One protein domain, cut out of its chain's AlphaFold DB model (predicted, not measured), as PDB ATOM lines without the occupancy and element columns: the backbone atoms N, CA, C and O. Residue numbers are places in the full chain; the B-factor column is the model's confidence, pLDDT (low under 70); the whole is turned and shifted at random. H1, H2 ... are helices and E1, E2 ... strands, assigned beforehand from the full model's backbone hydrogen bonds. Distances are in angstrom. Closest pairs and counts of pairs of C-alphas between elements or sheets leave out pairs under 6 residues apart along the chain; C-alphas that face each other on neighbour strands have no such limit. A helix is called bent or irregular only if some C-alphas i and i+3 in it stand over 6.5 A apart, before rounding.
ATOM      1  N   THR A 731     184.486 166.804 149.815       81.69
ATOM      2  CA  THR A 731     184.109 168.215 149.690       81.69
ATOM      3  C   THR A 731     182.713 168.264 149.067       81.69
ATOM      4  O   THR A 731     182.274 167.272 148.488       81.69
ATOM      5  N   MET A 732     182.007 169.399 149.143       81.62
ATOM      6  CA  MET A 732     180.659 169.512 148.553       81.62
ATOM      7  C   MET A 732     180.628 169.311 147.023       81.62
ATOM      8  O   MET A 732     179.563 169.035 146.487       81.62
ATOM      9  N   ALA A 733     181.769 169.427 146.328       86.69
ATOM     10  CA  ALA A 733     181.903 169.186 144.883       86.69
ATOM     11  C   ALA A 733     180.936 170.005 143.993       86.69
ATOM     12  O   ALA A 733     180.585 169.571 142.900       86.69
ATOM     13  N   ILE A 734     180.502 171.173 144.476       91.38
ATOM     14  CA  ILE A 734     179.510 172.029 143.817       91.38
ATOM     15  C   ILE A 734     180.109 172.865 142.682       91.38
ATOM     16  O   ILE A 734     181.187 173.445 142.812       91.38
ATOM     17  N   GLN A 735     179.338 172.989 141.609       92.06
ATOM     18  CA  GLN A 735     179.528 173.914 140.493       92.06
ATOM     19  C   GLN A 735     178.227 174.709 140.258       92.06
ATOM     20  O   GLN A 735     177.197 174.401 140.856       92.06
ATOM     21  N   ARG A 736     178.246 175.759 139.425       92.81
ATOM     22  CA  ARG A 736     177.018 176.508 139.082       92.81
ATOM     23  C   ARG A 736     176.036 175.578 138.359       92.81
ATOM     24  O   ARG A 736     176.475 174.811 137.510       92.81
ATOM     25  N   MET A 737     174.743 175.658 138.679       94.94
ATOM     26  CA  MET A 737     173.710 174.936 137.929       94.94
ATOM     27  C   MET A 737     173.549 175.517 136.515       94.94
ATOM     28  O   MET A 737     173.526 176.741 136.351       94.94
ATOM     29  N   GLU A 738     173.415 174.650 135.516       92.81
ATOM     30  CA  GLU A 738     172.987 175.008 134.160       92.81
ATOM     31  C   GLU A 738     171.447 175.108 134.139       92.81
ATOM     32  O   GLU A 738     170.796 174.112 134.450       92.81
ATOM     33  N   PRO A 739     170.831 176.264 133.810       93.19
ATOM     34  CA  PRO A 739     169.373 176.397 133.837       93.19
ATOM     35  C   PRO A 739     168.657 175.372 132.951       93.19
ATOM     36  O   PRO A 739     167.740 174.715 133.430       93.19
ATOM     37  N   ASP A 740     169.128 175.161 131.719       95.50
ATOM     38  CA  ASP A 740     168.489 174.317 130.688       95.50
ATOM     39  C   ASP A 740     168.482 172.811 130.996       95.50
ATOM     40  O   ASP A 740     167.840 172.031 130.287       95.50
ATOM     41  N   TYR A 741     169.201 172.416 132.050       93.19
ATOM     42  CA  TYR A 741     169.382 171.043 132.517       93.19
ATOM     43  C   TYR A 741     169.051 170.914 134.020       93.19
ATOM     44  O   TYR A 741     169.614 170.067 134.709       93.19
ATOM     45  N   TRP A 742     168.157 171.764 134.555       95.75
ATOM     46  CA  TRP A 742     167.663 171.612 135.935       95.75
ATOM     47  C   TRP A 742     166.847 170.325 136.127       95.75
ATOM     48  O   TRP A 742     166.939 169.708 137.187       95.75
ATOM     49  N   ILE A 743     166.059 169.955 135.113       95.94
ATOM     50  CA  ILE A 743     165.313 168.697 135.036       95.94
ATOM     51  C   ILE A 743     165.560 168.132 133.643       95.94
ATOM     52  O   ILE A 743     165.171 168.739 132.645       95.94
ATOM     53  N   GLU A 744     166.227 166.990 133.574       93.12
ATOM     54  CA  GLU A 744     166.541 166.322 132.310       93.12
ATOM     55  C   GLU A 744     165.524 165.204 132.042       93.12
ATOM     56  O   GLU A 744     165.191 164.436 132.949       93.12
ATOM     57  N   LEU A 745     165.059 165.077 130.797       95.69
ATOM     58  CA  LEU A 745     164.174 164.005 130.331       95.69
ATOM     59  C   LEU A 745     164.838 163.216 129.192       95.69
ATOM     60  O   LEU A 745     165.480 163.802 128.323       95.69
ATOM     61  N   GLU A 746     164.669 161.896 129.206       94.75
ATOM     62  CA  GLU A 746     165.299 160.932 128.300       94.75
ATOM     63  C   GLU A 746     164.372 159.736 127.989       94.75
ATOM     64  O   GLU A 746     163.320 159.566 128.607       94.75
ATOM     65  N   SER A 747     164.807 158.849 127.095       94.81
ATOM     66  CA  SER A 747     164.065 157.668 126.615       94.81
ATOM     67  C   SER A 747     163.590 156.678 127.684       94.81
ATOM     68  O   SER A 747     162.641 155.927 127.462       94.81
ATOM     69  N   THR A 748     164.176 156.697 128.884       93.19
ATOM     70  CA  THR A 748     163.736 155.875 130.021       93.19
ATOM     71  C   THR A 748     162.562 156.478 130.805       93.19
ATOM     72  O   THR A 748     162.009 155.786 131.660       93.19
ATOM     73  N   TYR A 749     162.144 157.722 130.527       96.50
ATOM     74  CA  TYR A 749     161.178 158.500 131.321       96.50
ATOM     75  C   TYR A 749     159.906 157.738 131.711       96.50
ATOM     76  O   TYR A 749     159.550 157.717 132.890       96.50
ATOM     77  N   LEU A 750     159.231 157.087 130.755       95.88
ATOM     78  CA  LEU A 750     157.984 156.356 131.024       95.88
ATOM     79  C   LEU A 750     158.205 155.202 132.013       95.88
ATOM     80  O   LEU A 750     157.455 155.063 132.979       95.88
ATOM     81  N   ASN A 751     159.274 154.431 131.810       95.00
ATOM     82  CA  ASN A 751     159.654 153.320 132.681       95.00
ATOM     83  C   ASN A 751     160.103 153.826 134.061       95.00
ATOM     84  O   ASN A 751     159.748 153.240 135.078       95.00
ATOM     85  N   MET A 752     160.840 154.940 134.107       95.44
ATOM     86  CA  MET A 752     161.317 155.564 135.342       95.44
ATOM     87  C   MET A 752     160.154 156.093 136.190       95.44
ATOM     88  O   MET A 752     160.084 155.804 137.382       95.44
ATOM     89  N   VAL A 753     159.203 156.818 135.590       96.94
ATOM     90  CA  VAL A 753     157.998 157.313 136.281       96.94
ATOM     91  C   VAL A 753     157.114 156.157 136.759       96.94
ATOM     92  O   VAL A 753     156.614 156.214 137.880       96.94
ATOM     93  N   GLN A 754     156.959 155.085 135.973       97.31
ATOM     94  CA  GLN A 754     156.202 153.912 136.423       97.31
ATOM     95  C   GLN A 754     156.899 153.194 137.588       97.31
ATOM     96  O   GLN A 754     156.272 152.974 138.619       97.31
ATOM     97  N   HIS A 755     158.206 152.937 137.497       96.88
ATOM     98  CA  HIS A 755     158.978 152.307 138.573       96.88
ATOM     99  C   HIS A 755     158.924 153.127 139.877       96.88
ATOM    100  O   HIS A 755     158.758 152.566 140.959       96.88
ATOM    101  N   ARG A 756     158.974 154.464 139.789       97.81
ATOM    102  CA  ARG A 756     158.772 155.376 140.932       97.81
ATOM    103  C   ARG A 756     157.370 155.239 141.541       97.81
ATOM    104  O   ARG A 756     157.240 155.237 142.765       97.81
ATOM    105  N   LEU A 757     156.331 155.084 140.717       98.12
ATOM    106  CA  LEU A 757     154.963 154.831 141.185       98.12
ATOM    107  C   LEU A 757     154.811 153.459 141.852       98.12
ATOM    108  O   LEU A 757     154.151 153.372 142.885       98.12
ATOM    109  N   ASP A 758     155.464 152.422 141.331       98.25
ATOM    110  CA  ASP A 758     155.459 151.080 141.924       98.25
ATOM    111  C   ASP A 758     156.182 151.076 143.288       98.25
ATOM    112  O   ASP A 758     155.682 150.522 144.271       98.25
ATOM    113  N   ILE A 759     157.306 151.797 143.392       97.94
ATOM    114  CA  ILE A 759     158.018 152.064 144.655       97.94
ATOM    115  C   ILE A 759     157.113 152.815 145.647       97.94
ATOM    116  O   ILE A 759     157.044 152.445 146.822       97.94
ATOM    117  N   PHE A 760     156.366 153.831 145.210       98.31
ATOM    118  CA  PHE A 760     155.401 154.511 146.079       98.31
ATOM    119  C   PHE A 760     154.237 153.601 146.502       98.31
ATOM    120  O   PHE A 760     153.860 153.619 147.673       98.31
ATOM    121  N   ALA A 761     153.714 152.754 145.615       98.38
ATOM    122  CA  ALA A 761     152.680 151.779 145.961       98.38
ATOM    123  C   ALA A 761     153.166 150.755 147.007       98.38
ATOM    124  O   ALA A 761     152.388 150.341 147.867       98.38
ATOM    125  N   GLN A 762     154.452 150.383 146.977       97.31
ATOM    126  CA  GLN A 762     155.053 149.446 147.931       97.31
ATOM    127  C   GLN A 762     155.438 150.089 149.280       97.31
ATOM    128  O   GLN A 762     155.259 149.459 150.324       97.31
ATOM    129  N   TYR A 763     155.974 151.317 149.285       97.31
ATOM    130  CA  TYR A 763     156.597 151.934 150.474       97.31
ATOM    131  C   TYR A 763     155.902 153.209 150.990       97.31
ATOM    132  O   TYR A 763     156.144 153.633 152.126       97.31
ATOM    133  N   GLY A 764     155.027 153.829 150.196       97.00
ATOM    134  CA  GLY A 764     154.174 154.959 150.575       97.00
ATOM    135  C   GLY A 764     154.906 156.087 151.308       97.00
ATOM    136  O   GLY A 764     155.805 156.737 150.774       97.00
ATOM    137  N   LYS A 765     154.530 156.299 152.576       96.56
ATOM    138  CA  LYS A 765     155.049 157.366 153.458       96.56
ATOM    139  C   LYS A 765     156.565 157.336 153.705       96.56
ATOM    140  O   LYS A 765     157.106 158.310 154.231       96.56
ATOM    141  N   ASP A 766     157.226 156.212 153.421       96.75
ATOM    142  CA  ASP A 766     158.669 156.059 153.614       96.75
ATOM    143  C   ASP A 766     159.476 156.491 152.376       96.75
ATOM    144  O   ASP A 766     160.695 156.633 152.491       96.75
ATOM    145  N   VAL A 767     158.796 156.797 151.257       97.94
ATOM    146  CA  VAL A 767     159.364 157.421 150.046       97.94
ATOM    147  C   VAL A 767     158.733 158.775 149.697       97.94
ATOM    148  O   VAL A 767     159.460 159.653 149.252       97.94
ATOM    149  N   LEU A 768     157.440 159.014 149.952       98.50
ATOM    150  CA  LEU A 768     156.782 160.311 149.714       98.50
ATOM    151  C   LEU A 768     156.057 160.794 150.971       98.50
ATOM    152  O   LEU A 768     155.197 160.097 151.510       98.50
ATOM    153  N   ARG A 769     156.404 161.991 151.459       98.12
ATOM    154  CA  ARG A 769     155.826 162.551 152.690       98.12
ATOM    155  C   ARG A 769     156.053 164.052 152.826       98.12
ATOM    156  O   ARG A 769     157.175 164.524 152.661       98.12
ATOM    157  N   ALA A 770     155.024 164.762 153.284       98.38
ATOM    158  CA  ALA A 770     155.116 166.110 153.841       98.38
ATOM    159  C   ALA A 770     154.903 166.107 155.371       98.38
ATOM    160  O   ALA A 770     154.253 165.218 155.931       98.38
ATOM    161  N   LEU A 771     155.451 167.114 156.051       98.31
ATOM    162  CA  LEU A 771     155.114 167.508 157.424       98.31
ATOM    163  C   LEU A 771     154.421 168.890 157.401       98.31
ATOM    164  O   LEU A 771     154.671 169.646 156.460       98.31
ATOM    165  N   PRO A 772     153.609 169.260 158.412       97.81
ATOM    166  CA  PRO A 772     152.905 170.549 158.447       97.81
ATOM    167  C   PRO A 772     153.815 171.767 158.223       97.81
ATOM    168  O   PRO A 772     155.007 171.706 158.522       97.81
ATOM    169  N   GLY A 773     153.285 172.864 157.688       96.44
ATOM    170  CA  GLY A 773     154.045 174.094 157.409       96.44
ATOM    171  C   GLY A 773     154.979 174.009 156.193       96.44
ATOM    172  O   GLY A 773     155.683 174.965 155.875       96.44
ATOM    173  N   SER A 774     155.002 172.874 155.481       97.88
ATOM    174  CA  SER A 774     155.749 172.713 154.223       97.88
ATOM    175  C   SER A 774     154.911 172.949 152.965       97.88
ATOM    176  O   SER A 774     155.443 172.873 151.858       97.88
ATOM    177  N   GLU A 775     153.625 173.276 153.109       97.88
ATOM    178  CA  GLU A 775     152.653 173.316 152.013       97.88
ATOM    179  C   GLU A 775     153.029 174.363 150.957       97.88
ATOM    180  O   GLU A 775     152.979 174.067 149.764       97.88
ATOM    181  N   LEU A 776     153.502 175.545 151.383       97.81
ATOM    182  CA  LEU A 776     153.997 176.573 150.460       97.81
ATOM    183  C   LEU A 776     155.207 176.085 149.659       97.81
ATOM    184  O   LEU A 776     155.258 176.296 148.456       97.81
ATOM    185  N   ALA A 777     156.173 175.435 150.310       98.25
ATOM    186  CA  ALA A 777     157.396 174.983 149.650       98.25
ATOM    187  C   ALA A 777     157.134 173.812 148.684       98.25
ATOM    188  O   ALA A 777     157.804 173.707 147.659       98.25
ATOM    189  N   CYS A 778     156.142 172.963 148.978       98.62
ATOM    190  CA  CYS A 778     155.689 171.906 148.069       98.62
ATOM    191  C   CYS A 778     154.980 172.497 146.837       98.62
ATOM    192  O   CYS A 778     155.327 172.141 145.712       98.62
ATOM    193  N   LYS A 779     154.040 173.434 147.042       97.88
ATOM    194  CA  LYS A 779     153.339 174.166 145.970       97.88
ATOM    195  C   LYS A 779     154.315 174.937 145.082       97.88
ATOM    196  O   LYS A 779     154.307 174.770 143.871       97.88
ATOM    197  N   GLU A 780     155.185 175.738 145.694       98.12
ATOM    198  CA  GLU A 780     156.187 176.549 145.002       98.12
ATOM    199  C   GLU A 780     157.118 175.686 144.145       98.12
ATOM    200  O   GLU A 780     157.346 176.001 142.981       98.12
ATOM    201  N   LEU A 781     157.605 174.558 144.676       98.62
ATOM    202  CA  LEU A 781     158.409 173.626 143.891       98.62
ATOM    203  C   LEU A 781     157.627 173.063 142.693       98.62
ATOM    204  O   LEU A 781     158.149 173.084 141.582       98.62
ATOM    205  N   MET A 782     156.393 172.595 142.894       98.44
ATOM    206  CA  MET A 782     155.545 172.075 141.813       98.44
ATOM    207  C   MET A 782     155.305 173.119 140.716       98.44
ATOM    208  O   MET A 782     155.483 172.818 139.538       98.44
ATOM    209  N   GLU A 783     154.951 174.352 141.079       98.31
ATOM    210  CA  GLU A 783     154.681 175.418 140.108       98.31
ATOM    211  C   GLU A 783     155.943 175.819 139.328       98.31
ATOM    212  O   GLU A 783     155.885 176.003 138.111       98.31
ATOM    213  N   MET A 784     157.104 175.859 139.991       98.12
ATOM    214  CA  MET A 784     158.400 176.075 139.338       98.12
ATOM    215  C   MET A 784     158.782 174.927 138.391       98.12
ATOM    216  O   MET A 784     159.345 175.180 137.326       98.12
ATOM    217  N   VAL A 785     158.479 173.674 138.752       98.50
ATOM    218  CA  VAL A 785     158.681 172.496 137.889       98.50
ATOM    219  C   VAL A 785     157.772 172.556 136.660       98.50
ATOM    220  O   VAL A 785     158.246 172.337 135.549       98.50
ATOM    221  N   ILE A 786     156.495 172.902 136.825       98.50
ATOM    222  CA  ILE A 786     155.539 173.040 135.716       98.50
ATOM    223  C   ILE A 786     155.980 174.145 134.747       98.50
ATOM    224  O   ILE A 786     156.030 173.904 133.539       98.50
ATOM    225  N   GLN A 787     156.368 175.321 135.261       98.06
ATOM    226  CA  GLN A 787     156.917 176.405 134.435       98.06
ATOM    227  C   GLN A 787     158.189 175.966 133.690       98.06
ATOM    228  O   GLN A 787     158.345 176.297 132.516       98.06
ATOM    229  N   PHE A 788     159.071 175.186 134.326       98.31
ATOM    230  CA  PHE A 788     160.249 174.627 133.660       98.31
ATOM    231  C   PHE A 788     159.878 173.650 132.535       98.31
ATOM    232  O   PHE A 788     160.389 173.791 131.428       98.31
ATOM    233  N   LEU A 789     158.994 172.680 132.795       98.31
ATOM    234  CA  LEU A 789     158.618 171.652 131.818       98.31
ATOM    235  C   LEU A 789     157.938 172.259 130.584       98.31
ATOM    236  O   LEU A 789     158.312 171.920 129.463       98.31
ATOM    237  N   CYS A 790     157.013 173.203 130.781       97.94
ATOM    238  CA  CYS A 790     156.340 173.896 129.678       97.94
ATOM    239  C   CYS A 790     157.295 174.810 128.888       97.94
ATOM    240  O   CYS A 790     157.131 174.958 127.682       97.94
ATOM    241  N   ALA A 791     158.302 175.410 129.538       97.94
ATOM    242  CA  ALA A 791     159.291 176.253 128.860       97.94
ATOM    243  C   ALA A 791     160.341 175.434 128.089       97.94
ATOM    244  O   ALA A 791     160.660 175.761 126.948       97.94
ATOM    245  N   ARG A 792     160.875 174.361 128.693       97.81
ATOM    246  CA  ARG A 792     161.933 173.529 128.095       97.81
ATOM    247  C   ARG A 792     161.404 172.575 127.035       97.81
ATOM    248  O   ARG A 792     162.083 172.362 126.039       97.81
ATOM    249  N   TYR A 793     160.216 172.010 127.231       97.69
ATOM    250  CA  TYR A 793     159.665 170.952 126.381       97.69
ATOM    251  C   TYR A 793     158.241 171.313 125.892       97.69
ATOM    252  O   TYR A 793     157.299 170.549 126.122       97.69
ATOM    253  N   PRO A 794     158.044 172.459 125.206       96.56
ATOM    254  CA  PRO A 794     156.714 173.020 124.912       96.56
ATOM    255  C   PRO A 794     155.857 172.172 123.962       96.56
ATOM    256  O   PRO A 794     154.639 172.319 123.934       96.56
ATOM    257  N   ARG A 795     156.470 171.267 123.182       95.62
ATOM    258  CA  ARG A 795     155.747 170.290 122.345       95.62
ATOM    259  C   ARG A 795     155.227 169.080 123.149       95.62
ATOM    260  O   ARG A 795     154.448 168.302 122.614       95.62
ATOM    261  N   GLN A 796     155.659 168.917 124.406       96.81
ATOM    262  CA  GLN A 796     155.382 167.750 125.259       96.81
ATOM    263  C   GLN A 796     154.548 168.072 126.510       96.81
ATOM    264  O   GLN A 796     153.831 167.196 126.996       96.81
ATOM    265  N   PHE A 797     154.628 169.300 127.034       97.69
ATOM    266  CA  PHE A 797     153.841 169.736 128.192       97.69
ATOM    267  C   PHE A 797     153.236 171.118 127.976       97.69
ATOM    268  O   PHE A 797     153.887 172.016 127.439       97.69
ATOM    269  N   SER A 798     152.017 171.302 128.471       97.69
ATOM    270  CA  SER A 798     151.344 172.597 128.517       97.69
ATOM    271  C   SER A 798     150.578 172.779 129.827       97.69
ATOM    272  O   SER A 798     150.334 171.832 130.575       97.69
ATOM    273  N   LEU A 799     150.207 174.025 130.108       97.12
ATOM    274  CA  LEU A 799     149.350 174.410 131.222       97.12
ATOM    275  C   LEU A 799     148.231 175.286 130.656       97.12
ATOM    276  O   LEU A 799     148.505 176.393 130.194       97.12
ATOM    277  N   ASP A 800     146.995 174.792 130.690       92.44
ATOM    278  CA  ASP A 800     145.806 175.558 130.313       92.44
ATOM    279  C   ASP A 800     145.007 175.887 131.579       92.44
ATOM    280  O   ASP A 800     144.428 175.008 132.220       92.44
ATOM    281  N   GLY A 801     145.064 177.152 132.006       90.56
ATOM    282  CA  GLY A 801     144.486 177.624 133.265       90.56
ATOM    283  C   GLY A 801     145.040 176.898 134.499       90.56
ATOM    284  O   GLY A 801     146.024 177.333 135.100       90.56
ATOM    285  N   ARG A 802     144.367 175.813 134.901       92.81
ATOM    286  CA  ARG A 802     144.687 174.963 136.065       92.81
ATOM    287  C   ARG A 802     144.854 173.478 135.718       92.81
ATOM    288  O   ARG A 802     145.152 172.684 136.609       92.81
ATOM    289  N   THR A 803     144.750 173.128 134.437       96.62
ATOM    290  CA  THR A 803     144.977 171.781 133.906       96.62
ATOM    291  C   THR A 803     146.389 171.696 133.325       96.62
ATOM    292  O   THR A 803     146.697 172.325 132.311       96.62
ATOM    293  N   PHE A 804     147.268 170.906 133.943       98.06
ATOM    294  CA  PHE A 804     148.570 170.560 133.366       98.06
ATOM    295  C   PHE A 804     148.430 169.345 132.448       98.06
ATOM    296  O   PHE A 804     147.898 168.315 132.863       98.06
ATOM    297  N   VAL A 805     148.940 169.434 131.222       98.31
ATOM    298  CA  VAL A 805     148.900 168.351 130.232       98.31
ATOM    299  C   VAL A 805     150.296 167.759 130.064       98.31
ATOM    300  O   VAL A 805     151.257 168.465 129.773       98.31
ATOM    301  N   ASN A 806     150.393 166.440 130.214       98.06
ATOM    302  CA  ASN A 806     151.580 165.634 129.965       98.06
ATOM    303  C   ASN A 806     151.345 164.788 128.705       98.06
ATOM    304  O   ASN A 806     150.751 163.707 128.771       98.06
ATOM    305  N   GLY A 807     151.807 165.292 127.559       97.00
ATOM    306  CA  GLY A 807     151.669 164.635 126.259       97.00
ATOM    307  C   GLY A 807     152.390 163.290 126.199       97.00
ATOM    308  O   GLY A 807     151.831 162.329 125.680       97.00
ATOM    309  N   ILE A 808     153.566 163.180 126.829       96.62
ATOM    310  CA  ILE A 808     154.368 161.945 126.866       96.62
ATOM    311  C   ILE A 808     153.612 160.806 127.570       96.62
ATOM    312  O   ILE A 808     153.663 159.662 127.123       96.62
ATOM    313  N   ARG A 809     152.884 161.098 128.660       95.88
ATOM    314  CA  ARG A 809     152.039 160.112 129.365       95.88
ATOM    315  C   ARG A 809     150.603 160.028 128.836       95.88
ATOM    316  O   ARG A 809     149.850 159.190 129.327       95.88
ATOM    317  N   GLY A 810     150.197 160.896 127.905       96.25
ATOM    318  CA  GLY A 810     148.805 161.019 127.459       96.25
ATOM    319  C   GLY A 810     147.824 161.360 128.593       96.25
ATOM    320  O   GLY A 810     146.698 160.866 128.595       96.25
ATOM    321  N   LYS A 811     148.257 162.148 129.590       96.25
ATOM    322  CA  LYS A 811     147.484 162.469 130.805       96.25
ATOM    323  C   LYS A 811     147.311 163.974 131.004       96.25
ATOM    324  O   LYS A 811     148.237 164.737 130.748       96.25
ATOM    325  N   SER A 812     146.183 164.361 131.594       96.44
ATOM    326  CA  SER A 812     145.956 165.702 132.145       96.44
ATOM    327  C   SER A 812     145.772 165.638 133.662       96.44
ATOM    328  O   SER A 812     145.271 164.640 134.185       96.44
ATOM    329  N   PHE A 813     146.180 166.695 134.361       95.50
ATOM    330  CA  PHE A 813     146.187 166.799 135.818       95.50
ATOM    331  C   PHE A 813     145.566 168.128 136.254       95.50
ATOM    332  O   PHE A 813     146.116 169.192 135.968       95.50
ATOM    333  N   GLU A 814     144.456 168.062 136.988       94.56
ATOM    334  CA  GLU A 814     143.890 169.221 137.680       94.56
ATOM    335  C   GLU A 814     144.750 169.567 138.897       94.56
ATOM    336  O   GLU A 814     145.004 168.718 139.755       94.56
ATOM    337  N   LEU A 815     145.219 170.812 138.969       93.88
ATOM    338  CA  LEU A 815     146.132 171.259 140.025       93.88
ATOM    339  C   LEU A 815     145.399 171.730 141.292       93.88
ATOM    340  O   LEU A 815     145.980 171.744 142.378       93.88
ATOM    341  N   ASP A 816     144.122 172.099 141.178       88.56
ATOM    342  CA  ASP A 816     143.338 172.627 142.295       88.56
ATOM    343  C   ASP A 816     142.971 171.535 143.308       88.56
ATOM    344  O   ASP A 816     142.156 170.650 143.061       88.56
ATOM    345  N   GLY A 817     143.589 171.613 144.490       81.12
ATOM    346  CA  GLY A 817     143.410 170.639 145.571       81.12
ATOM    347  C   GLY A 817     144.269 169.373 145.450       81.12
ATOM    348  O   GLY A 817     144.200 168.526 146.341       81.12
ATOM    349  N   GLY A 818     145.093 169.249 144.404       88.69
ATOM    350  CA  GLY A 818     146.058 168.157 144.255       88.69
ATOM    351  C   GLY A 818     147.195 168.210 145.287       88.69
ATOM    352  O   GLY A 818     147.525 169.271 145.820       88.69
ATOM    353  N   ASP A 819     147.821 167.061 145.564       95.69
ATOM    354  CA  ASP A 819     149.051 166.993 146.366       95.69
ATOM    355  C   ASP A 819     150.268 167.322 145.471       95.69
ATOM    356  O   ASP A 819     150.546 166.573 144.524       95.69
ATOM    357  N   PRO A 820     151.032 168.399 145.754       97.81
ATOM    358  CA  PRO A 820     152.165 168.792 144.922       97.81
ATOM    359  C   PRO A 820     153.288 167.748 144.850       97.81
ATOM    360  O   PRO A 820     153.992 167.678 143.845       97.81
ATOM    361  N   LEU A 821     153.471 166.909 145.875       98.19
ATOM    362  CA  LEU A 821     154.472 165.836 145.849       98.19
ATOM    363  C   LEU A 821     154.008 164.657 144.986       98.19
ATOM    364  O   LEU A 821     154.830 164.056 144.295       98.19
ATOM    365  N   MET A 822     152.705 164.353 144.979       97.94
ATOM    366  CA  MET A 822     152.131 163.349 144.073       97.94
ATOM    367  C   MET A 822     152.226 163.795 142.612       97.94
ATOM    368  O   MET A 822     152.557 162.983 141.749       97.94
ATOM    369  N   PHE A 823     152.023 165.087 142.332       98.19
ATOM    370  CA  PHE A 823     152.260 165.639 140.997       98.19
ATOM    371  C   PHE A 823     153.711 165.407 140.540       98.19
ATOM    372  O   PHE A 823     153.932 164.941 139.420       98.19
ATOM    373  N   LEU A 824     154.693 165.701 141.402       98.38
ATOM    374  CA  LEU A 824     156.118 165.505 141.103       98.38
ATOM    375  C   LEU A 824     156.468 164.025 140.891       98.38
ATOM    376  O   LEU A 824     157.228 163.705 139.978       98.38
ATOM    377  N   LEU A 825     155.882 163.125 141.686       98.12
ATOM    378  CA  LEU A 825     156.015 161.677 141.514       98.12
ATOM    379  C   LEU A 825     155.500 161.209 140.141       98.12
ATOM    380  O   LEU A 825     156.173 160.426 139.475       98.12
ATOM    381  N   GLU A 826     154.330 161.694 139.711       96.88
ATOM    382  CA  GLU A 826     153.685 161.281 138.456       96.88
ATOM    383  C   GLU A 826     154.230 161.949 137.186       96.88
ATOM    384  O   GLU A 826     153.933 161.470 136.089       96.88
ATOM    385  N   ASN A 827     154.989 163.041 137.287       97.69
ATOM    386  CA  ASN A 827     155.401 163.818 136.110       97.69
ATOM    387  C   ASN A 827     156.915 163.983 135.944       97.69
ATOM    388  O   ASN A 827     157.347 164.349 134.850       97.69
ATOM    389  N   VAL A 828     157.727 163.688 136.965       96.31
ATOM    390  CA  VAL A 828     159.178 163.941 136.956       96.31
ATOM    391  C   VAL A 828     159.952 162.677 137.360       96.31
ATOM    392  O   VAL A 828     159.584 162.039 138.351       96.31
ATOM    393  N   PRO A 829     161.051 162.312 136.665       94.56
ATOM    394  CA  PRO A 829     161.892 161.175 137.050       94.56
ATOM    395  C   PRO A 829     162.781 161.459 138.278       94.56
ATOM    396  O   PRO A 829     163.414 160.541 138.796       94.56
ATOM    397  N   GLU A 830     162.842 162.710 138.743       95.50
ATOM    398  CA  GLU A 830     163.749 163.169 139.802       95.50
ATOM    399  C   GLU A 830     163.163 163.082 141.211       95.50
ATOM    400  O   GLU A 830     161.981 163.331 141.453       95.50
ATOM    401  N   ASP A 831     164.027 162.775 142.168       98.12
ATOM    402  CA  ASP A 831     163.754 162.890 143.593       98.12
ATOM    403  C   ASP A 831     163.881 164.339 144.061       98.12
ATOM    404  O   ASP A 831     164.736 165.089 143.594       98.12
ATOM    405  N   PHE A 832     163.068 164.719 145.046       98.56
ATOM    406  CA  PHE A 832     163.048 166.056 145.629       98.56
ATOM    407  C   PHE A 832     163.025 165.979 147.157       98.56
ATOM    408  O   PHE A 832     162.071 165.477 147.750       98.56
ATOM    409  N   ALA A 833     164.045 166.539 147.807       98.56
ATOM    410  CA  ALA A 833     164.098 166.757 149.248       98.56
ATOM    411  C   ALA A 833     163.939 168.250 149.571       98.56
ATOM    412  O   ALA A 833     164.763 169.075 149.175       98.56
ATOM    413  N   ILE A 834     162.899 168.598 150.328       98.69
ATOM    414  CA  ILE A 834     162.578 169.969 150.733       98.69
ATOM    415  C   ILE A 834     162.984 170.176 152.194       98.69
ATOM    416  O   ILE A 834     162.485 169.510 153.113       98.69
ATOM    417  N   MET A 835     163.878 171.136 152.417       97.69
ATOM    418  CA  MET A 835     164.352 171.537 153.735       97.69
ATOM    419  C   MET A 835     163.854 172.936 154.107       97.69
ATOM    420  O   MET A 835     164.185 173.921 153.444       97.69
ATOM    421  N   LEU A 836     163.108 173.031 155.210       96.00
ATOM    422  CA  LEU A 836     162.764 174.314 155.834       96.00
ATOM    423  C   LEU A 836     163.794 174.660 156.908       96.00
ATOM    424  O   LEU A 836     164.467 173.779 157.449       96.00
ATOM    425  N   ARG A 837     163.882 175.942 157.253       91.94
ATOM    426  CA  ARG A 837     164.686 176.413 158.377       91.94
ATOM    427  C   ARG A 837     163.846 176.466 159.651       91.94
ATOM    428  O   ARG A 837     162.769 177.047 159.668       91.94
ATOM    429  N   ASP A 838     164.395 175.911 160.719       88.88
ATOM    430  CA  ASP A 838     163.922 176.056 162.092       88.88
ATOM    431  C   ASP A 838     164.075 177.536 162.524       88.88
ATOM    432  O   ASP A 838     165.195 178.062 162.471       88.88
ATOM    433  N   PRO A 839     162.998 178.257 162.894       84.88
ATOM    434  CA  PRO A 839     163.095 179.679 163.227       84.88
ATOM    435  C   PRO A 839     163.925 179.919 164.497       84.88
ATOM    436  O   PRO A 839     164.701 180.876 164.541       84.88
ATOM    437  N   GLY A 840     163.841 179.023 165.487       83.06
ATOM    438  CA  GLY A 840     164.527 179.153 166.775       83.06
ATOM    439  C   GLY A 840     166.027 178.850 166.716       83.06
ATOM    440  O   GLY A 840     166.835 179.600 167.277       83.06
ATOM    441  N   THR A 841     166.439 177.777 166.029       82.69
ATOM    442  CA  THR A 841     167.872 177.420 165.924       82.69
ATOM    443  C   THR A 841     168.569 178.062 164.723       82.69
ATOM    444  O   THR A 841     169.772 178.326 164.771       82.69
ATOM    445  N   GLY A 842     167.831 178.322 163.642       82.50
ATOM    446  CA  GLY A 842     168.374 178.696 162.337       82.50
ATOM    447  C   GLY A 842     168.931 177.530 161.510       82.50
ATOM    448  O   GLY A 842     169.495 177.762 160.443       82.50
ATOM    449  N   SER A 843     168.782 176.287 161.978       86.69
ATOM    450  CA  SER A 843     169.212 175.068 161.277       86.69
ATOM    451  C   SER A 843     168.189 174.629 160.227       86.69
ATOM    452  O   SER A 843     166.994 174.851 160.393       86.69
ATOM    453  N   TYR A 844     168.625 173.926 159.181       93.19
ATOM    454  CA  TYR A 844     167.711 173.330 158.201       93.19
ATOM    455  C   TYR A 844     167.290 171.925 158.619       93.19
ATOM    456  O   TYR A 844     168.134 171.130 159.036       93.19
ATOM    457  N   ARG A 845     166.001 171.612 158.460       95.56
ATOM    458  CA  ARG A 845     165.394 170.296 158.699       95.56
ATOM    459  C   ARG A 845     164.714 169.782 157.439       95.56
ATOM    460  O   ARG A 845     164.083 170.553 156.725       95.56
ATOM    461  N   PHE A 846     164.784 168.478 157.203       97.94
ATOM    462  CA  PHE A 846     164.042 167.798 156.140       97.94
ATOM    463  C   PHE A 846     162.550 167.790 156.502       97.94
ATOM    464  O   PHE A 846     162.181 167.250 157.546       97.94
ATOM    465  N   ARG A 847     161.688 168.423 155.699       98.06
ATOM    466  CA  ARG A 847     160.267 168.633 156.047       98.06
ATOM    467  C   ARG A 847     159.275 168.089 155.032       98.06
ATOM    468  O   ARG A 847     158.169 167.753 155.440       98.06
ATOM    469  N   ALA A 848     159.657 167.959 153.769       98.69
ATOM    470  CA  ALA A 848     158.836 167.308 152.755       98.69
ATOM    471  C   ALA A 848     159.706 166.693 151.655       98.69
ATOM    472  O   ALA A 848     160.854 167.104 151.490       98.69
ATOM    473  N   GLY A 849     159.177 165.735 150.898       98.25
ATOM    474  CA  GLY A 849     159.848 165.237 149.703       98.25
ATOM    475  C   GLY A 849     159.231 163.992 149.075       98.25
ATOM    476  O   GLY A 849     158.339 163.363 149.646       98.25
ATOM    477  N   VAL A 850     159.771 163.644 147.911       98.44
ATOM    478  CA  VAL A 850     159.565 162.387 147.183       98.44
ATOM    479  C   VAL A 850     160.943 161.809 146.855       98.44
ATOM    480  O   VAL A 850     161.744 162.467 146.196       98.44
ATOM    481  N   ILE A 851     161.242 160.625 147.389       98.06
ATOM    482  CA  ILE A 851     162.562 159.985 147.384       98.06
ATOM    483  C   ILE A 851     162.414 158.511 146.981       98.06
ATOM    484  O   ILE A 851     162.234 157.642 147.834       98.06
ATOM    485  N   CYS A 852     162.485 158.228 145.685       97.62
ATOM    486  CA  CYS A 852     162.393 156.887 145.108       97.62
ATOM    487  C   CYS A 852     163.755 156.318 144.669       97.62
ATOM    488  O   CYS A 852     163.817 155.168 144.261       97.62
ATOM    489  N   ALA A 853     164.846 157.082 144.754       95.50
ATOM    490  CA  ALA A 853     166.167 156.736 144.229       95.50
ATOM    491  C   ALA A 853     167.257 156.646 145.322       95.50
ATOM    492  O   ALA A 853     168.393 157.072 145.117       95.50
ATOM    493  N   SER A 854     166.935 156.125 146.513       93.94
ATOM    494  CA  SER A 854     167.862 156.079 147.663       93.94
ATOM    495  C   SER A 854     168.376 154.675 148.009       93.94
ATOM    496  O   SER A 854     167.607 153.723 148.124       93.94
ATOM    497  N   THR A 855     169.691 154.570 148.239       91.19
ATOM    498  CA  THR A 855     170.389 153.322 148.601       91.19
ATOM    499  C   THR A 855     170.907 153.380 150.038       91.19
ATOM    500  O   THR A 855     171.697 154.254 150.394       91.19
ATOM    501  N   GLY A 856     170.481 152.437 150.883       89.38
ATOM    502  CA  GLY A 856     170.883 152.328 152.292       89.38
ATOM    503  C   GLY A 856     170.147 153.265 153.261       89.38
ATOM    504  O   GLY A 856     170.456 153.271 154.452       89.38
ATOM    505  N   TRP A 857     169.180 154.051 152.782       93.19
ATOM    506  CA  TRP A 857     168.341 154.961 153.572       93.19
ATOM    507  C   TRP A 857     166.976 155.161 152.892       93.19
ATOM    508  O   TRP A 857     166.741 154.611 151.824       93.19
ATOM    509  N   SER A 858     166.063 155.891 153.535       95.25
ATOM    510  CA  SER A 858     164.724 156.209 153.014       95.25
ATOM    511  C   SER A 858     164.244 157.576 153.515       95.25
ATOM    512  O   SER A 858     164.751 158.066 154.530       95.25
ATOM    513  N   LEU A 859     163.233 158.186 152.881       96.50
ATOM    514  CA  LEU A 859     162.621 159.420 153.400       96.50
ATOM    515  C   LEU A 859     162.099 159.210 154.828       96.50
ATOM    516  O   LEU A 859     162.365 160.028 155.711       96.50
ATOM    517  N   GLY A 860     161.440 158.075 155.081       94.69
ATOM    518  CA  GLY A 860     160.906 157.714 156.398       94.69
ATOM    519  C   GLY A 860     161.950 157.701 157.523       94.69
ATOM    520  O   GLY A 860     161.635 158.070 158.653       94.69
ATOM    521  N   THR A 861     163.210 157.365 157.216       94.19
ATOM    522  CA  THR A 861     164.322 157.364 158.190       94.19
ATOM    523  C   THR A 861     165.062 158.702 158.316       94.19
ATOM    524  O   THR A 861     165.922 158.836 159.188       94.19
ATOM    525  N   LYS A 862     164.753 159.699 157.471       96.81
ATOM    526  CA  LYS A 862     165.465 160.993 157.411       96.81
ATOM    527  C   LYS A 862     164.580 162.225 157.634       96.81
ATOM    528  O   LYS A 862     165.104 163.283 157.985       96.81
ATOM    529  N   ILE A 863     163.264 162.102 157.468       97.62
ATOM    530  CA  ILE A 863     162.291 163.180 157.679       97.62
ATOM    531  C   ILE A 863     162.364 163.740 159.117       97.62
ATOM    532  O   ILE A 863     162.536 163.007 160.089       97.62
ATOM    533  N   GLY A 864     162.269 165.062 159.264       96.19
ATOM    534  CA  GLY A 864     162.374 165.793 160.536       96.19
ATOM    535  C   GLY A 864     163.804 166.038 161.049       96.19
ATOM    536  O   GLY A 864     164.004 166.919 161.895       96.19
ATOM    537  N   LEU A 865     164.807 165.311 160.541       96.69
ATOM    538  CA  LEU A 865     166.210 165.492 160.931       96.69
ATOM    539  C   LEU A 865     166.817 166.752 160.302       96.69
ATOM    540  O   LEU A 865     166.430 167.178 159.213       96.69
ATOM    541  N   GLY A 866     167.804 167.330 160.990       94.81
ATOM    542  CA  GLY A 866     168.676 168.360 160.423       94.81
ATOM    543  C   GLY A 866     169.884 167.774 159.689       94.81
ATOM    544  O   GLY A 866     170.161 166.580 159.821       94.81
ATOM    545  N   LEU A 867     170.625 168.612 158.955       93.44
ATOM    546  CA  LEU A 867     171.776 168.194 158.131       93.44
ATOM    547  C   LEU A 867     172.757 167.225 158.833       93.44
ATOM    548  O   LEU A 867     173.072 166.205 158.212       93.44
ATOM    549  N   PRO A 868     173.173 167.423 160.106       92.31
ATOM    550  CA  PRO A 868     174.045 166.468 160.804       92.31
ATOM    551  C   PRO A 868     173.396 165.103 161.069       92.31
ATOM    552  O   PRO A 868     174.056 164.070 161.000       92.31
ATOM    553  N   GLY A 869     172.088 165.070 161.343       94.19
ATOM    554  CA  GLY A 869     171.341 163.826 161.555       94.19
ATOM    555  C   GLY A 869     171.098 163.053 160.257       94.19
ATOM    556  O   GLY A 869     171.090 161.823 160.260       94.19
ATOM    557  N   ILE A 870     170.953 163.764 159.134       94.56
ATOM    558  CA  ILE A 870     170.818 163.157 157.805       94.56
ATOM    559  C   ILE A 870     172.131 162.474 157.406       94.56
ATOM    560  O   ILE A 870     172.119 161.301 157.026       94.56
ATOM    561  N   HIS A 871     173.255 163.179 157.557       93.00
ATOM    562  CA  HIS A 871     174.580 162.739 157.116       93.00
ATOM    563  C   HIS A 871     175.390 161.969 158.172       93.00
ATOM    564  O   HIS A 871     176.540 161.632 157.912       93.00
ATOM    565  N   SER A 872     174.821 161.637 159.334       91.94
ATOM    566  CA  SER A 872     175.538 160.930 160.410       91.94
ATOM    567  C   SER A 872     176.243 159.610 160.026       91.94
ATOM    568  O   SER A 872     177.242 159.305 160.675       91.94
ATOM    569  N   PRO A 873     175.829 158.836 158.993       90.19
ATOM    570  CA  PRO A 873     176.579 157.655 158.546       90.19
ATOM    571  C   PRO A 873     177.757 157.967 157.605       90.19
ATOM    572  O   PRO A 873     178.502 157.058 157.251       90.19
ATOM    573  N   VAL A 874     177.904 159.216 157.144       89.62
ATOM    574  CA  VAL A 874     178.902 159.617 156.142       89.62
ATOM    575  C   VAL A 874     180.268 159.818 156.821       89.62
ATOM    576  O   VAL A 874     180.381 160.690 157.688       89.62
ATOM    577  N   PRO A 875     181.329 159.084 156.422       88.31
ATOM    578  CA  PRO A 875     182.675 159.263 156.974       88.31
ATOM    579  C   PRO A 875     183.168 160.711 156.867       88.31
ATOM    580  O   PRO A 875     182.818 161.401 155.915       88.31
ATOM    581  N   ASP A 876     183.986 161.173 157.815       84.81
ATOM    582  CA  ASP A 876     184.551 162.536 157.877       84.81
ATOM    583  C   ASP A 876     183.519 163.710 157.864       84.81
ATOM    584  O   ASP A 876     183.932 164.875 157.838       84.81
ATOM    585  N   TYR A 877     182.192 163.474 157.857       88.81
ATOM    586  CA  TYR A 877     181.196 164.548 157.684       88.81
ATOM    587  C   TYR A 877     181.243 165.581 158.813       88.81
ATOM    588  O   TYR A 877     181.306 166.785 158.550       88.81
ATOM    589  N   LYS A 878     181.217 165.121 160.064       86.38
ATOM    590  CA  LYS A 878     181.161 165.989 161.244       86.38
ATOM    591  C   LYS A 878     182.441 166.817 161.373       86.38
ATOM    592  O   LYS A 878     182.405 168.003 161.681       86.38
ATOM    593  N   GLU A 879     183.574 166.192 161.071       83.38
ATOM    594  CA  GLU A 879     184.913 166.752 161.226       83.38
ATOM    595  C   GLU A 879     185.278 167.729 160.097       83.38
ATOM    596  O   GLU A 879     186.066 168.647 160.323       83.38
ATOM    597  N   LYS A 880     184.735 167.547 158.881       81.31
ATOM    598  CA  LYS A 880     185.152 168.313 157.685       81.31
ATOM    599  C   LYS A 880     184.041 169.050 156.945       81.31
ATOM    600  O   LYS A 880     184.336 170.011 156.236       81.31
ATOM    601  N   MET A 881     182.790 168.606 157.046       84.06
ATOM    602  CA  MET A 881     181.694 169.090 156.197       84.06
ATOM    603  C   MET A 881     180.638 169.892 156.957       84.06
ATOM    604  O   MET A 881     180.209 170.915 156.428       84.06
ATOM    605  N   GLU A 882     180.257 169.491 158.171       87.62
ATOM    606  CA  GLU A 882     179.115 170.021 158.938       87.62
ATOM    607  C   GLU A 882     179.040 171.560 158.964       87.62
ATOM    608  O   GLU A 882     178.180 172.158 158.314       87.62
ATOM    609  N   MET A 883     180.024 172.221 159.584       82.50
ATOM    610  CA  MET A 883     180.098 173.689 159.675       82.50
ATOM    611  C   MET A 883     180.223 174.393 158.304       82.50
ATOM    612  O   MET A 883     179.976 175.597 158.186       82.50
ATOM    613  N   SER A 884     180.629 173.677 157.250       84.00
ATOM    614  CA  SER A 884     180.646 174.211 155.884       84.00
ATOM    615  C   SER A 884     179.270 174.131 155.216       84.00
ATOM    616  O   SER A 884     178.866 175.111 154.591       84.00
ATOM    617  N   MET A 885     178.534 173.029 155.416       87.62
ATOM    618  CA  MET A 885     177.183 172.834 154.889       87.62
ATOM    619  C   MET A 885     176.167 173.731 155.594       87.62
ATOM    620  O   MET A 885     175.459 174.462 154.908       87.62
ATOM    621  N   ASP A 886     176.135 173.764 156.930       86.12
ATOM    622  CA  ASP A 886     175.176 174.595 157.679       86.12
ATOM    623  C   ASP A 886     175.315 176.078 157.309       86.12
ATOM    624  O   ASP A 886     174.331 176.763 157.016       86.12
ATOM    625  N   ARG A 887     176.559 176.567 157.207       84.81
ATOM    626  CA  ARG A 887     176.859 177.930 156.750       84.81
ATOM    627  C   ARG A 887     176.455 178.160 155.289       84.81
ATOM    628  O   ARG A 887     176.004 179.259 154.964       84.81
ATOM    629  N   PHE A 888     176.624 177.166 154.415       88.94
ATOM    630  CA  PHE A 888     176.214 177.252 153.012       88.94
ATOM    631  C   PHE A 888     174.688 177.332 152.892       88.94
ATOM    632  O   PHE A 888     174.183 178.307 152.344       88.94
ATOM    633  N   PHE A 889     173.951 176.389 153.483       89.94
ATOM    634  CA  PHE A 889     172.483 176.380 153.492       89.94
ATOM    635  C   PHE A 889     171.911 177.659 154.124       89.94
ATOM    636  O   PHE A 889     170.958 178.242 153.612       89.94
ATOM    637  N   THR A 890     172.541 178.180 155.181       85.12
ATOM    638  CA  THR A 890     172.146 179.459 155.795       85.12
ATOM    639  C   THR A 890     172.295 180.650 154.840       85.12
ATOM    640  O   THR A 890     171.426 181.518 154.830       85.12
ATOM    641  N   LYS A 891     173.366 180.711 154.033       86.12
ATOM    642  CA  LYS A 891     173.738 181.911 153.248       86.12
ATOM    643  C   LYS A 891     173.532 181.815 151.733       86.12
ATOM    644  O   LYS A 891     173.746 182.805 151.039       86.12
ATOM    645  N   MET A 892     173.137 180.658 151.208       89.88
ATOM    646  CA  MET A 892     172.876 180.454 149.782       89.88
ATOM    647  C   MET A 892     171.809 181.444 149.272       89.88
ATOM    648  O   MET A 892     170.723 181.475 149.855       89.88
ATOM    649  N   PRO A 893     172.065 182.243 148.221       92.12
ATOM    650  CA  PRO A 893     171.059 183.118 147.624       92.12
ATOM    651  C   PRO A 893     170.229 182.368 146.571       92.12
ATOM    652  O   PRO A 893     170.694 181.397 145.975       92.12
ATOM    653  N   THR A 894     169.020 182.858 146.299       93.44
ATOM    654  CA  THR A 894     168.092 182.286 145.306       93.44
ATOM    655  C   THR A 894     168.688 182.261 143.892       93.44
ATOM    656  O   THR A 894     168.556 181.266 143.185       93.44
ATOM    657  N   ASN A 895     169.454 183.299 143.540       94.19
ATOM    658  CA  ASN A 895     170.027 183.521 142.209       94.19
ATOM    659  C   ASN A 895     171.284 182.700 141.860       94.19
ATOM    660  O   ASN A 895     171.855 182.865 140.780       94.19
ATOM    661  N   LYS A 896     171.752 181.825 142.761       94.38
ATOM    662  CA  LYS A 896     172.922 180.953 142.530       94.38
ATOM    663  C   LYS A 896     172.628 179.502 142.934       94.38
ATOM    664  O   LYS A 896     173.255 179.002 143.873       94.38
ATOM    665  N   PRO A 897     171.698 178.818 142.238       96.88
ATOM    666  CA  PRO A 897     171.574 177.368 142.331       96.88
ATOM    667  C   PRO A 897     172.887 176.684 141.915       96.88
ATOM    668  O   PRO A 897     173.653 177.197 141.089       96.88
ATOM    669  N   VAL A 898     173.155 175.523 142.508       97.12
ATOM    670  CA  VAL A 898     174.382 174.748 142.287       97.12
ATOM    671  C   VAL A 898     174.059 173.300 141.953       97.12
ATOM    672  O   VAL A 898     173.090 172.751 142.466       97.12
ATOM    673  N   GLN A 899     174.894 172.679 141.127       96.88
ATOM    674  CA  GLN A 899     174.787 171.271 140.747       96.88
ATOM    675  C   GLN A 899     176.070 170.507 141.104       96.88
ATOM    676  O   GLN A 899     177.132 171.112 141.285       96.88
ATOM    677  N   ARG A 900     175.981 169.181 141.223       95.25
ATOM    678  CA  ARG A 900     177.098 168.273 141.520       95.25
ATOM    679  C   ARG A 900     176.764 166.829 141.139       95.25
ATOM    680  O   ARG A 900     175.603 166.445 141.126       95.25
ATOM    681  N   GLY A 901     177.792 165.997 140.992       94.19
ATOM    682  CA  GLY A 901     177.634 164.542 141.032       94.19
ATOM    683  C   GLY A 901     177.882 163.970 142.433       94.19
ATOM    684  O   GLY A 901     178.832 164.359 143.129       94.19
ATOM    685  N   ALA A 902     177.070 163.000 142.841       93.31
ATOM    686  CA  ALA A 902     177.512 161.885 143.675       93.31
ATOM    687  C   ALA A 902     177.549 160.620 142.805       93.31
ATOM    688  O   ALA A 902     176.838 160.541 141.812       93.31
ATOM    689  N   TRP A 903     178.411 159.658 143.125       93.44
ATOM    690  CA  TRP A 903     178.593 158.472 142.282       93.44
ATOM    691  C   TRP A 903     179.006 157.236 143.078       93.44
ATOM    692  O   TRP A 903     179.553 157.358 144.182       93.44
ATOM    693  N   GLY A 904     178.794 156.061 142.497       92.94
ATOM    694  CA  GLY A 904     179.231 154.760 142.994       92.94
ATOM    695  C   GLY A 904     179.432 153.770 141.847       92.94
ATOM    696  O   GLY A 904     179.118 154.065 140.698       92.94
ATOM    697  N   PHE A 905     179.957 152.595 142.174       94.00
ATOM    698  CA  PHE A 905     179.859 151.415 141.318       94.00
ATOM    699  C   PHE A 905     178.985 150.402 142.055       94.00
ATOM    700  O   PHE A 905     179.176 150.215 143.260       94.00
ATOM    701  N   GLU A 906     178.041 149.786 141.353       92.19
ATOM    702  CA  GLU A 906     177.110 148.789 141.888       92.19
ATOM    703  C   GLU A 906     176.792 147.707 140.843       92.19
ATOM    704  O   GLU A 906     177.189 147.815 139.681       92.19
ATOM    705  N   VAL A 907     176.144 146.625 141.280       92.50
ATOM    706  CA  VAL A 907     175.630 145.565 140.399       92.50
ATOM    707  C   VAL A 907     174.189 145.909 140.042       92.50
ATOM    708  O   VAL A 907     173.413 146.263 140.927       92.50
ATOM    709  N   GLY A 908     173.823 145.795 138.766       92.00
ATOM    710  CA  GLY A 908     172.484 146.138 138.285       92.00
ATOM    711  C   GLY A 908     172.138 147.632 138.397       92.00
ATOM    712  O   GLY A 908     173.003 148.492 138.547       92.00
ATOM    713  N   GLN A 909     170.842 147.944 138.290       93.38
ATOM    714  CA  GLN A 909     170.316 149.317 138.243       93.38
ATOM    715  C   GLN A 909     169.285 149.546 139.361       93.38
ATOM    716  O   GLN A 909     168.090 149.739 139.122       93.38
ATOM    717  N   HIS A 910     169.726 149.436 140.614       91.56
ATOM    718  CA  HIS A 910     168.826 149.451 141.766       91.56
ATOM    719  C   HIS A 910     168.443 150.879 142.182       91.56
ATOM    720  O   HIS A 910     169.168 151.554 142.912       91.56
ATOM    721  N   LEU A 911     167.262 151.331 141.750       93.56
ATOM    722  CA  LEU A 911     166.756 152.673 142.055       93.56
ATOM    723  C   LEU A 911     166.560 152.882 143.572       93.56
ATOM    724  O   LEU A 911     167.228 153.733 144.163       93.56
ATOM    725  N   TYR A 912     165.714 152.063 144.211       95.75
ATOM    726  CA  TYR A 912     165.427 152.117 145.650       95.75
ATOM    727  C   TYR A 912     165.953 150.881 146.384       95.75
ATOM    728  O   TYR A 912     165.597 149.752 146.047       95.75
ATOM    729  N   VAL A 913     166.761 151.086 147.428       93.62
ATOM    730  CA  VAL A 913     167.301 150.013 148.276       93.62
ATOM    731  C   VAL A 913     167.210 150.429 149.755       93.62
ATOM    732  O   VAL A 913     168.183 150.946 150.318       93.62
ATOM    733  N   PRO A 914     166.052 150.235 150.415       93.38
ATOM    734  CA  PRO A 914     165.813 150.726 151.772       93.38
ATOM    735  C   PRO A 914     166.637 149.979 152.838       93.38
ATOM    736  O   PRO A 914     167.108 148.864 152.597       93.38
ATOM    737  N   PRO A 915     166.791 150.540 154.055       91.00
ATOM    738  CA  PRO A 915     167.445 149.860 155.173       91.00
ATOM    739  C   PRO A 915     166.856 148.467 155.434       91.00
ATOM    740  O   PRO A 915     165.647 148.318 155.592       91.00
ATOM    741  N   GLY A 916     167.719 147.450 155.495       87.75
ATOM    742  CA  GLY A 916     167.316 146.049 155.665       87.75
ATOM    743  C   GLY A 916     166.925 145.308 154.378       87.75
ATOM    744  O   GLY A 916     166.633 144.119 154.455       87.75
ATOM    745  N   HIS A 917     166.945 145.951 153.203       91.06
ATOM    746  CA  HIS A 917     166.739 145.260 151.925       91.06
ATOM    747  C   HIS A 917     167.843 144.206 151.674       91.06
ATOM    748  O   HIS A 917     169.013 144.528 151.911       91.06
ATOM    749  N   PRO A 918     167.537 142.993 151.161       88.88
ATOM    750  CA  PRO A 918     168.515 141.904 151.016       88.88
ATOM    751  C   PRO A 918     169.783 142.273 150.237       88.88
ATOM    752  O   PRO A 918     170.882 141.884 150.637       88.88
ATOM    753  N   GLU A 919     169.653 143.101 149.194       86.69
ATOM    754  CA  GLU A 919     170.784 143.589 148.389       86.69
ATOM    755  C   GLU A 919     171.800 144.400 149.214       86.69
ATOM    756  O   GLU A 919     172.981 144.467 148.880       86.69
ATOM    757  N   LEU A 935     178.007 145.173 135.957       95.38
ATOM    758  CA  LEU A 935     178.538 146.325 136.683       95.38
ATOM    759  C   LEU A 935     178.062 147.643 136.063       95.38
ATOM    760  O   LEU A 935     178.328 147.935 134.894       95.38
ATOM    761  N   PHE A 936     177.461 148.497 136.892       96.88
ATOM    762  CA  PHE A 936     177.040 149.844 136.523       96.88
ATOM    763  C   PHE A 936     177.802 150.903 137.323       96.88
ATOM    764  O   PHE A 936     177.975 150.819 138.542       96.88
ATOM    765  N   PHE A 937     178.244 151.941 136.621       97.31
ATOM    766  CA  PHE A 937     178.647 153.205 137.211       97.31
ATOM    767  C   PHE A 937     177.387 154.038 137.444       97.31
ATOM    768  O   PHE A 937     176.747 154.507 136.500       97.31
ATOM    769  N   ARG A 938     177.015 154.208 138.712       96.69
ATOM    770  CA  ARG A 938     175.867 155.015 139.116       96.69
ATOM    771  C   ARG A 938     176.301 156.451 139.373       96.69
ATOM    772  O   ARG A 938     177.251 156.685 140.122       96.69
ATOM    773  N   VAL A 939     175.550 157.413 138.844       96.75
ATOM    774  CA  VAL A 939     175.671 158.837 139.169       96.75
ATOM    775  C   VAL A 939     174.328 159.352 139.663       96.75
ATOM    776  O   VAL A 939     173.396 159.492 138.881       96.75
ATOM    777  N   ASP A 940     174.243 159.707 140.946       96.12
ATOM    778  CA  ASP A 940     173.183 160.602 141.401       96.12
ATOM    779  C   ASP A 940     173.596 162.019 140.967       96.12
ATOM    780  O   ASP A 940     174.478 162.636 141.583       96.12
ATOM    781  N   TRP A 941     173.014 162.533 139.884       97.25
ATOM    782  CA  TRP A 941     173.185 163.932 139.497       97.25
ATOM    783  C   TRP A 941     172.289 164.793 140.379       97.25
ATOM    784  O   TRP A 941     171.112 164.485 140.528       97.25
ATOM    785  N   GLN A 942     172.846 165.813 141.031       96.94
ATOM    786  CA  GLN A 942     172.182 166.516 142.131       96.94
ATOM    787  C   GLN A 942     172.215 168.024 141.925       96.94
ATOM    788  O   GLN A 942     173.267 168.603 141.646       96.94
ATOM    789  N   THR A 943     171.082 168.664 142.169       97.31
ATOM    790  CA  THR A 943     170.884 170.108 142.163       97.31
ATOM    791  C   THR A 943     170.447 170.575 143.548       97.31
ATOM    792  O   THR A 943     169.786 169.866 144.306       97.31
ATOM    793  N   LEU A 944     170.866 171.781 143.909       97.25
ATOM    794  CA  LEU A 944     170.518 172.446 145.152       97.25
ATOM    795  C   LEU A 944     170.116 173.883 144.814       97.25
ATOM    796  O   LEU A 944     170.885 174.623 144.192       97.25
ATOM    797  N   ARG A 945     168.920 174.296 145.240       96.38
ATOM    798  CA  ARG A 945     168.392 175.651 145.024       96.38
ATOM    799  C   ARG A 945     167.630 176.159 146.243       96.38
ATOM    800  O   ARG A 945     167.015 175.379 146.964       96.38
ATOM    801  N   ARG A 946     167.624 177.479 146.444       97.19
ATOM    802  CA  ARG A 946     166.652 178.133 147.331       97.19
ATOM    803  C   ARG A 946     165.384 178.466 146.538       97.19
ATOM    804  O   ARG A 946     165.476 178.848 145.372       97.19
ATOM    805  N   LEU A 947     164.230 178.328 147.182       96.94
ATOM    806  CA  LEU A 947     162.926 178.769 146.694       96.94
ATOM    807  C   LEU A 947     162.669 180.239 147.078       96.94
ATOM    808  O   LEU A 947     163.097 180.689 148.143       96.94
ATOM    809  N   ALA A 948     162.020 181.010 146.207       94.00
ATOM    810  CA  ALA A 948     161.991 182.469 146.297       94.00
ATOM    811  C   ALA A 948     160.996 183.012 147.337       94.00
ATOM    812  O   ALA A 948     161.313 183.980 148.025       94.00
ATOM    813  N   LEU A 949     159.826 182.384 147.473       95.00
ATOM    814  CA  LEU A 949     158.730 182.804 148.347       95.00
ATOM    815  C   LEU A 949     158.842 182.174 149.734       95.00
ATOM    816  O   LEU A 949     158.898 182.889 150.729       95.00
ATOM    817  N   SER A 950     158.941 180.847 149.821       95.00
ATOM    818  CA  SER A 950     159.098 180.135 151.098       95.00
ATOM    819  C   SER A 950     160.471 180.349 151.747       95.00
ATOM    820  O   SER A 950     160.612 180.235 152.965       95.00
ATOM    821  N   GLY A 951     161.506 180.632 150.949       93.88
ATOM    822  CA  GLY A 951     162.898 180.634 151.401       93.88
ATOM    823  C   GLY A 951     163.463 179.234 151.680       93.88
ATOM    824  O   GLY A 951     164.610 179.132 152.124       93.88
ATOM    825  N   ALA A 952     162.697 178.166 151.427       96.69
ATOM    826  CA  ALA A 952     163.117 176.777 151.607       96.69
ATOM    827  C   ALA A 952     164.309 176.415 150.706       96.69
ATOM    828  O   ALA A 952     164.569 177.081 149.704       96.69
ATOM    829  N   ILE A 953     165.024 175.339 151.037       97.62
ATOM    830  CA  ILE A 953     166.036 174.755 150.150       97.62
ATOM    831  C   ILE A 953     165.519 173.434 149.597       97.62
ATOM    832  O   ILE A 953     165.128 172.552 150.357       97.62
ATOM    833  N   VAL A 954     165.556 173.302 148.276       98.31
ATOM    834  CA  VAL A 954     165.279 172.058 147.561       98.31
ATOM    835  C   VAL A 954     166.598 171.459 147.106       98.31
ATOM    836  O   VAL A 954     167.392 172.119 146.436       98.31
ATOM    837  N   PHE A 955     166.808 170.207 147.487       97.88
ATOM    838  CA  PHE A 955     167.828 169.317 146.958       97.88
ATOM    839  C   PHE A 955     167.116 168.314 146.045       97.88
ATOM    840  O   PHE A 955     166.396 167.452 146.547       97.88
ATOM    841  N   ASN A 956     167.258 168.464 144.727       95.75
ATOM    842  CA  ASN A 956     166.725 167.509 143.754       95.75
ATOM    843  C   ASN A 956     167.842 166.645 143.176       95.75
ATOM    844  O   ASN A 956     168.986 167.094 143.099       95.75
ATOM    845  N   PHE A 957     167.544 165.396 142.829       96.69
ATOM    846  CA  PHE A 957     168.531 164.518 142.211       96.69
ATOM    847  C   PHE A 957     167.910 163.407 141.366       96.69
ATOM    848  O   PHE A 957     166.784 162.967 141.593       96.69
ATOM    849  N   LYS A 958     168.702 162.908 140.421       96.19
ATOM    850  CA  LYS A 958     168.335 161.846 139.490       96.19
ATOM    851  C   LYS A 958     169.432 160.791 139.451       96.19
ATOM    852  O   LYS A 958     170.603 161.134 139.307       96.19
ATOM    853  N   ALA A 959     169.061 159.522 139.600       95.75
ATOM    854  CA  ALA A 959     169.999 158.408 139.507       95.75
ATOM    855  C   ALA A 959     170.135 157.956 138.046       95.75
ATOM    856  O   ALA A 959     169.193 157.424 137.460       95.75
ATOM    857  N   TYR A 960     171.320 158.166 137.482       96.06
ATOM    858  CA  TYR A 960     171.738 157.645 136.187       96.06
ATOM    859  C   TYR A 960     172.601 156.398 136.370       96.06
ATOM    860  O   TYR A 960     173.421 156.339 137.290       96.06
ATOM    861  N   PHE A 961     172.458 155.428 135.468       95.56
ATOM    862  CA  PHE A 961     173.198 154.169 135.481       95.56
ATOM    863  C   PHE A 961     173.853 153.969 134.113       95.56
ATOM    864  O   PHE A 961     173.155 153.884 133.106       95.56
ATOM    865  N   TYR A 962     175.182 153.890 134.077       96.12
ATOM    866  CA  TYR A 962     175.953 153.646 132.856       96.12
ATOM    867  C   TYR A 962     176.651 152.286 132.975       96.12
ATOM    868  O   TYR A 962     177.295 152.054 134.004       96.12
TER     869      TYR A 962
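Overview. This is residues 731 to 919 and 935 to 962 of the 1049 residues of an uncharacterized protein of Purpureocillium lilacinum (UniProt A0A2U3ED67). A strongly twisted, curled sheet of six strands runs through the middle, with H2 and H3 packed on one face of it, H2 over E6 and E5 and H3 over E6. A small three-stranded sheet, E2 E3 E4, lies at one end of the longest axis, next to the last part of H2, and H6 lies at the other end. The printed part has 217 residues, in the order H1 E1 H2 E2 E3 E4 H3 E5 E6 H4 H5 H6 E7 E8 E9, a mixed class of helices and strands. Both sheets are antiparallel, the larger in the order E1 E6 E5 E9 E8 E7. The whole is compact, with a radius of gyration of the C-alphas of 16.9 A and spans of 50 by 42 by 31 A.

Along the chain. H1, residues 749 to 766, begins at C-alpha 749 (161.178, 158.500, 131.321), has a kink of 61 degrees near residue 760 and is irregular, with C-alphas 762 and 765 9.7 A apart. E1 is residues 768 to 770. H2, residues 775 to 792, is 25.7 A long. E2, residues 797 to 800, E3, 803 to 806, and E4, 811 to 814, precede H3, 820 to 827. E5, residues 831 to 837, is 20.1 A long, and E6 is 844 to 850. H4 is 859 to 862, H5 867 to 870. H6, 877 to 891, is irregular, with C-alphas 880 and 883 7.6 A apart. E7, 898 to 907, is 29.3 A long, E8, 935 to 946, 35.6 A, and E9, 953 to 962, 29.0 A, ending at C-alpha 962 (175.953, 153.646, 132.856).

Arrangement. In the large sheet N 769 and O 849 of E1 and E6 are 3.0 A apart, N 834 and O 848 of hairpin E5 and E6 2.8 A, N 833 and O 955 of E5 and E9 2.8 A, N 941 and O 958 of hairpin E8 and E9 2.8 A, and N 902 and O 940 of E7 and E8 2.9 A, each within hydrogen-bond range. H2 and H3 are on the same face, slantwise to the strands: H2 over E6 and E5 at a height of 11.7 A, H3 over E6 at 8.4 A. They touch, C-alphas of Lys 779 and Pro 820 5.6 A apart, at a shallow tilt of 29 degrees, the same way. H1 touches H3 with residues 753 to 757 alone, the closest C-alphas being those of Val 753 and Glu 826, 6.3 A apart. H1, H4, H5 and H6 only graze this sheet. H1 touches H4, C-alphas of Asp 766 and Gly 860 3.9 A apart; H5 touches H6, C-alphas of Pro 868 and Glu 882 6.5 A apart. E2, E3 and E4 form a meander, each strand the antiparallel neighbour of the one before, with N 805 and O 798 2.8 A apart and N 804 and O 813 2.9 A apart. H2 on one face of this sheet makes two layers, a helix layer and a strand layer. Every O i to N i+4 pair is within hydrogen-bond range in H2 and H3, 12 of 14 in H1 and 7 of 11 in H6; H4 and H5 are too short for such a pair.

Size, cuts and confidence. The two C-alphas farthest apart, those of Asp 800 and Glu 879, are 50.6 A apart. Residues 920 to 934 are not printed, and C-alphas 919 and 935 are 14.3 A apart across the cut, in the link from E7 to E8. Of the links that are printed whole, none is long. Mean pLDDT of the printed part is 94.4, and no printed residue is under 70.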